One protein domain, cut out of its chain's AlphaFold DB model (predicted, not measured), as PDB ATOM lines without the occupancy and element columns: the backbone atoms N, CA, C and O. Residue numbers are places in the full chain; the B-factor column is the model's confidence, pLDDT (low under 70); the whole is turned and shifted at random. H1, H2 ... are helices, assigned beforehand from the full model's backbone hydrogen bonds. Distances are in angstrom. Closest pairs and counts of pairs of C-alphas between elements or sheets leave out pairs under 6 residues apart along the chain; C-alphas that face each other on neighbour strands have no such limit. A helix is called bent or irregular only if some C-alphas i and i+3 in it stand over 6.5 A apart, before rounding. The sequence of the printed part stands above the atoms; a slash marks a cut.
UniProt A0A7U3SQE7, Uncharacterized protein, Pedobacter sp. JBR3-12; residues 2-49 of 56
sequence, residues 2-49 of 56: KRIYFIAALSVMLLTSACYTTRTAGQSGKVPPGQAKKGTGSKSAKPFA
ATOM      1  N   LYS A   2     137.290 302.760 239.407       76.12
ATOM      2  CA  LYS A   2     136.977 303.936 238.553       76.12
ATOM      3  C   LYS A   2     136.480 305.181 239.312       76.12
ATOM      4  O   LYS A   2     136.881 306.287 238.982       76.12
ATOM      5  N   ARG A   3     135.679 305.008 240.374       83.56
ATOM      6  CA  ARG A   3     135.207 306.124 241.221       83.56
ATOM      7  C   ARG A   3     136.315 306.783 242.050       83.56
ATOM      8  O   ARG A   3     136.262 307.982 242.266       83.56
ATOM      9  N   ILE A   4     137.331 306.019 242.458       89.12
ATOM     10  CA  ILE A   4     138.483 306.538 243.213       89.12
ATOM     11  C   ILE A   4     139.345 307.413 242.298       89.12
ATOM     12  O   ILE A   4     139.703 308.522 242.679       89.12
ATOM     13  N   TYR A   5     139.590 306.967 241.061       89.00
ATOM     14  CA  TYR A   5     140.281 307.781 240.055       89.00
ATOM     15  C   TYR A   5     139.521 309.068 239.725       89.00
ATOM     16  O   TYR A   5     140.134 310.119 239.573       89.00
ATOM     17  N   PHE A   6     138.189 309.002 239.672       90.94
ATOM     18  CA  PHE A   6     137.356 310.176 239.419       90.94
ATOM     19  C   PHE A   6     137.459 311.212 240.547       90.94
ATOM     20  O   PHE A   6     137.645 312.395 240.281       90.94
ATOM     21  N   ILE A   7     137.405 310.769 241.807       91.38
ATOM     22  CA  ILE A   7     137.552 311.645 242.981       91.38
ATOM     23  C   ILE A   7     138.960 312.261 243.036       91.38
ATOM     24  O   ILE A   7     139.096 313.452 243.311       91.38
ATOM     25  N   ALA A   8     140.000 311.481 242.722       91.38
ATOM     26  CA  ALA A   8     141.382 311.959 242.701       91.38
ATOM     27  C   ALA A   8     141.650 312.987 241.583       91.38
ATOM     28  O   ALA A   8     142.377 313.952 241.793       91.38
ATOM     29  N   ALA A   9     141.049 312.822 240.401       90.31
ATOM     30  CA  ALA A   9     141.184 313.797 239.318       90.31
ATOM     31  C   ALA A   9     140.517 315.142 239.669       90.31
ATOM     32  O   ALA A   9     141.056 316.210 239.375       90.31
ATOM     33  N   LEU A  10     139.365 315.090 240.342       89.19
ATOM     34  CA  LEU A  10     138.587 316.268 240.723       89.19
ATOM     35  C   LEU A  10     139.296 317.103 241.804       89.19
ATOM     36  O   LEU A  10     139.298 318.332 241.729       89.19
ATOM     37  N   SER A  11     139.960 316.457 242.768       87.25
ATOM     38  CA  SER A  11     140.736 317.161 243.798       87.25
ATOM     39  C   SER A  11     141.957 317.886 243.220       87.25
ATOM     40  O   SER A  11     142.199 319.043 243.564       87.25
ATOM     41  N   VAL A  12     142.684 317.256 242.292       87.94
ATOM     42  CA  VAL A  12     143.840 317.863 241.607       87.94
ATOM     43  C   VAL A  12     143.425 319.074 240.760       87.94
ATOM     44  O   VAL A  12     144.108 320.101 240.765       87.94
ATOM     45  N   MET A  13     142.284 318.993 240.073       84.12
ATOM     46  CA  MET A  13     141.753 320.108 239.281       84.12
ATOM     47  C   MET A  13     141.375 321.317 240.153       84.12
ATOM     48  O   MET A  13     141.668 322.456 239.796       84.12
ATOM     49  N   LEU A  14     140.780 321.085 241.327       81.25
ATOM     50  CA  LEU A  14     140.432 322.157 242.265       81.25
ATOM     51  C   LEU A  14     141.677 322.854 242.831       81.25
ATOM     52  O   LEU A  14     141.743 324.083 242.832       81.25
ATOM     53  N   LEU A  15     142.690 322.083 243.238       78.56
ATOM     54  CA  LEU A  15     143.940 322.603 243.811       78.56
ATOM     55  C   LEU A  15     144.761 323.450 242.824       78.56
ATOM     56  O   LEU A  15     145.475 324.360 243.238       78.56
ATOM     57  N   THR A  16     144.657 323.178 241.524       76.50
ATOM     58  CA  THR A  16     145.409 323.895 240.480       76.50
ATOM     59  C   THR A  16     144.700 325.152 239.964       76.50
ATOM     60  O   THR A  16     145.314 325.965 239.274       76.50
ATOM     61  N   SER A  17     143.430 325.363 240.322       69.94
ATOM     62  CA  SER A  17     142.604 326.446 239.768       69.94
ATOM     63  C   SER A  17     142.770 327.823 240.436       69.94
ATOM     64  O   SER A  17     142.299 328.812 239.884       69.94
ATOM     65  N   ALA A  18     143.436 327.937 241.592       64.88
ATOM     66  CA  ALA A  18     143.215 329.077 242.497       64.88
ATOM     67  C   ALA A  18     144.439 329.955 242.844       64.88
ATOM     68  O   ALA A  18     144.445 330.586 243.899       64.88
ATOM     69  N   CYS A  19     145.466 330.057 241.991       66.75
ATOM     70  CA  CYS A  19     146.683 330.819 242.338       66.75
ATOM     71  C   CYS A  19     147.058 331.940 241.358       66.75
ATOM     72  O   CYS A  19     148.238 332.164 241.093       66.75
ATOM     73  N   TYR A  20     146.087 332.694 240.842       66.69
ATOM     74  CA  TYR A  20     146.381 333.906 240.071       66.69
ATOM     75  C   TYR A  20     145.681 335.129 240.664       66.69
ATOM     76  O   TYR A  20     144.459 335.236 240.691       66.69
ATOM     77  N   THR A  21     146.484 336.091 241.125       65.56
ATOM     78  CA  THR A  21     146.017 337.445 241.439       65.56
ATOM     79  C   THR A  21     145.877 338.208 240.126       65.56
ATOM     80  O   THR A  21     146.865 338.457 239.429       65.56
ATOM     81  N   THR A  22     144.655 338.599 239.771       66.19
ATOM     82  CA  THR A  22     144.416 339.504 238.643       66.19
ATOM     83  C   THR A  22     144.984 340.882 238.987       66.19
ATOM     84  O   THR A  22     144.473 341.574 239.871       66.19
ATOM     85  N   ARG A  23     146.059 341.299 238.309       64.81
ATOM     86  CA  ARG A  23     146.572 342.674 238.386       64.81
ATOM     87  C   ARG A  23     145.593 343.573 237.629       64.81
ATOM     88  O   ARG A  23     145.646 343.649 236.408       64.81
ATOM     89  N   THR A  24     144.687 344.236 238.338       61.38
ATOM     90  CA  THR A  24     143.791 345.219 237.722       61.38
ATOM     91  C   THR A  24     144.594 346.469 237.354       61.38
ATOM     92  O   THR A  24     144.949 347.294 238.199       61.38
ATOM     93  N   ALA A  25     144.932 346.604 236.073       60.56
ATOM     94  CA  ALA A  25     145.225 347.910 235.506       60.56
ATOM     95  C   ALA A  25     143.879 348.633 235.357       60.56
ATOM     96  O   ALA A  25     142.929 348.058 234.834       60.56
ATOM     97  N   GLY A  26     143.759 349.861 235.871       60.22
ATOM     98  CA  GLY A  26     142.544 350.661 235.670       60.22
ATOM     99  C   GLY A  26     142.309 350.964 234.181       60.22
ATOM    100  O   GLY A  26     143.101 350.555 233.335       60.22
ATOM    101  N   GLN A  27     141.277 351.751 233.852       61.62
ATOM    102  CA  GLN A  27     140.874 352.100 232.470       61.62
ATOM    103  C   GLN A  27     142.006 352.566 231.526       61.62
ATOM    104  O   GLN A  27     141.841 352.543 230.314       61.62
ATOM    105  N   SER A  28     143.161 352.979 232.053       65.00
ATOM    106  CA  SER A  28     144.317 353.431 231.271       65.00
ATOM    107  C   SER A  28     145.301 352.309 230.878       65.00
ATOM    108  O   SER A  28     146.309 352.595 230.237       65.00
ATOM    109  N   GLY A  29     145.089 351.053 231.297       64.06
ATOM    110  CA  GLY A  29     146.025 349.942 231.034       64.06
ATOM    111  C   GLY A  29     147.367 350.057 231.777       64.06
ATOM    112  O   GLY A  29     148.231 349.193 231.665       64.06
ATOM    113  N   LYS A  30     147.539 351.110 232.584       69.00
ATOM    114  CA  LYS A  30     148.716 351.348 233.422       69.00
ATOM    115  C   LYS A  30     148.481 350.778 234.817       69.00
ATOM    116  O   LYS A  30     147.411 350.958 235.404       69.00
ATOM    117  N   VAL A  31     149.500 350.120 235.365       72.00
ATOM    118  CA  VAL A  31     149.495 349.655 236.757       72.00
ATOM    119  C   VAL A  31     149.449 350.884 237.675       72.00
ATOM    120  O   VAL A  31     150.323 351.746 237.557       72.00
ATOM    121  N   PRO A  32     148.468 350.999 238.591       76.31
ATOM    122  CA  PRO A  32     148.400 352.125 239.512       76.31
ATOM    123  C   PRO A  32     149.696 352.256 240.328       76.31
ATOM    124  O   PRO A  32     150.261 351.237 240.737       76.31
ATOM    125  N   PRO A  33     150.152 353.476 240.652       72.56
ATOM    126  CA  PRO A  33     151.424 353.701 241.346       72.56
ATOM    127  C   PRO A  33     151.529 352.951 242.683       72.56
ATOM    128  O   PRO A  33     152.589 352.436 243.031       72.56
ATOM    129  N   GLY A  34     150.415 352.804 243.409       71.56
ATOM    130  CA  GLY A  34     150.362 351.998 244.633       71.56
ATOM    131  C   GLY A  34     150.587 350.499 244.395       71.56
ATOM    132  O   GLY A  34     151.245 349.842 245.201       71.56
ATOM    133  N   GLN A  35     150.098 349.957 243.276       75.38
ATOM    134  CA  GLN A  35     150.322 348.562 242.880       75.38
ATOM    135  C   GLN A  35     151.744 348.348 242.354       75.38
ATOM    136  O   GLN A  35     152.360 347.325 242.654       75.38
ATOM    137  N   ALA A  36     152.292 349.329 241.635       77.69
ATOM    138  CA  ALA A  36     153.675 349.312 241.168       77.69
ATOM    139  C   ALA A  36     154.668 349.343 242.342       77.69
ATOM    140  O   ALA A  36     155.595 348.534 242.385       77.69
ATOM    141  N   LYS A  37     154.426 350.186 243.359       78.25
ATOM    142  CA  LYS A  37     155.199 350.172 244.613       78.25
ATOM    143  C   LYS A  37     155.156 348.798 245.288       78.25
ATOM    144  O   LYS A  37     156.201 348.253 245.633       78.25
ATOM    145  N   LYS A  38     153.958 348.224 245.461       76.31
ATOM    146  CA  LYS A  38     153.792 346.893 246.074       76.31
ATOM    147  C   LYS A  38     154.496 345.791 245.276       76.31
ATOM    148  O   LYS A  38     155.093 344.911 245.877       76.31
ATOM    149  N   GLY A  39     154.448 345.843 243.943       77.19
ATOM    150  CA  GLY A  39     155.123 344.872 243.075       77.19
ATOM    151  C   GLY A  39     156.649 344.984 243.084       77.19
ATOM    152  O   GLY A  39     157.326 343.971 242.976       77.19
ATOM    153  N   THR A  40     157.189 346.193 243.243       79.88
ATOM    154  CA  THR A  40     158.641 346.446 243.243       79.88
ATOM    155  C   THR A  40     159.298 346.338 244.620       79.88
ATOM    156  O   THR A  40     160.517 346.425 244.712       79.88
ATOM    157  N   GLY A  41     158.520 346.198 245.701       78.12
ATOM    158  CA  GLY A  41     159.051 346.129 247.071       78.12
ATOM    159  C   GLY A  41     159.719 347.425 247.554       78.12
ATOM    160  O   GLY A  41     160.460 347.433 248.535       78.12
ATOM    161  N   SER A  42     159.476 348.542 246.873       79.38
ATOM    162  CA  SER A  42     160.113 349.824 247.165       79.38
ATOM    163  C   SER A  42     159.501 350.498 248.401       79.38
ATOM    164  O   SER A  42     158.285 350.523 248.601       79.38
ATOM    165  N   LYS A  43     160.340 351.116 249.246       76.69
ATOM    166  CA  LYS A  43     159.876 351.832 250.453       76.69
ATOM    167  C   LYS A  43     159.073 353.103 250.121       76.69
ATOM    168  O   LYS A  43     158.169 353.482 250.867       76.69
ATOM    169  N   SER A  44     159.321 353.732 248.968       73.81
ATOM    170  CA  SER A  44     158.707 355.007 248.565       73.81
ATOM    171  C   SER A  44     157.881 354.889 247.284       73.81
ATOM    172  O   SER A  44     158.311 354.259 246.326       73.81
ATOM    173  N   ALA A  45     156.705 355.533 247.257       69.56
ATOM    174  CA  ALA A  45     155.842 355.614 246.069       69.56
ATOM    175  C   ALA A  45     156.245 356.752 245.117       69.56
ATOM    176  O   ALA A  45     155.746 356.807 243.996       69.56
ATOM    177  N   LYS A  46     157.137 357.655 245.559       74.06
ATOM    178  CA  LYS A  46     157.569 358.826 244.783       74.06
ATOM    179  C   LYS A  46     158.061 358.461 243.372       74.06
ATOM    180  O   LYS A  46     157.602 359.111 242.446       74.06
ATOM    181  N   PRO A  47     158.873 357.404 243.155       74.75
ATOM    182  CA  PRO A  47     159.364 357.058 241.815       74.75
ATOM    183  C   PRO A  47     158.269 356.608 240.838       74.75
ATOM    184  O   PRO A  47     158.460 356.673 239.631       74.75
ATOM    185  N   PHE A  48     157.130 356.141 241.356       73.12
ATOM    186  CA  PHE A  48     156.008 355.647 240.554       73.12
ATOM    187  C   PHE A  48     154.955 356.729 240.302       73.12
ATOM    188  O   PHE A  48     154.008 356.490 239.555       73.12
ATOM    189  N   ALA A  49     155.083 357.900 240.933       76.06
ATOM    190  CA  ALA A  49     154.147 358.996 240.740       76.06
ATOM    191  C   ALA A  49     154.312 359.623 239.336       76.06
ATOM    192  O   ALA A  49     155.435 359.718 238.827       76.06
TER     193      ALA A  49
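AT A GLANCE: This is residues 2 to 49 of the 56 residues of an uncharacterized protein of Pedobacter sp. JBR3-12 (UniProt A0A7U3SQE7). What would one see first? A straight helix, H1, makes one end of a long rod and stands free; a long link with no named element leads from it to a small head at the far end, where the link turns back near residue 28 and the short helix H2 and the tail, residues 41 to 49, fold together. What is it built of? The printed part has 48 residues with two named helices, H1 then H2, and no named strand; its class is all helix, with under half of the residues, 23, in named elements. How large is its outline? It is extended, with a radius of gyration of the C-alphas of 19.2 A and spans of 59 by 25 by 8 A.

HOW THE PARTS SIT: What is near the first helix? H1, residues 2 to 16, belongs to residues 2 to 22, which stand free: no C-alpha 8 or more residues away along the chain lies within 10 A of theirs. How does the second helix stand to it? H2, residues 33 to 40, is apart from H1, with no C-alpha of the one within 8 A of the other. Are the helices' backbones well formed? In H1 and H2 every O i to N i+4 pair is within hydrogen-bond range, and neither helix is bent or irregular.

IN THESE COORDINATES: Where does H1 run? It goes from C-alpha 2 at (136.977, 303.936, 238.553) to C-alpha 16 at (145.409, 323.895, 240.480), 21.8 A. Where is H2? Its eight residues end at C-alpha 40, at (158.641, 346.446, 243.243), and its first and last C-alphas are 10.4 A apart.

THE WHOLE: How far does it reach? The two C-alphas farthest apart, those of Lys 2 and Lys 46, are 59.0 A apart. Is anything missing or long? The printed part has no cut, and the link from H1 to H2, residues 17 to 32, is long. Where is confidence low? The mean pLDDT of the printed part is 75.5, and residues 17 to 30 and residue 45 are under 70 in this model.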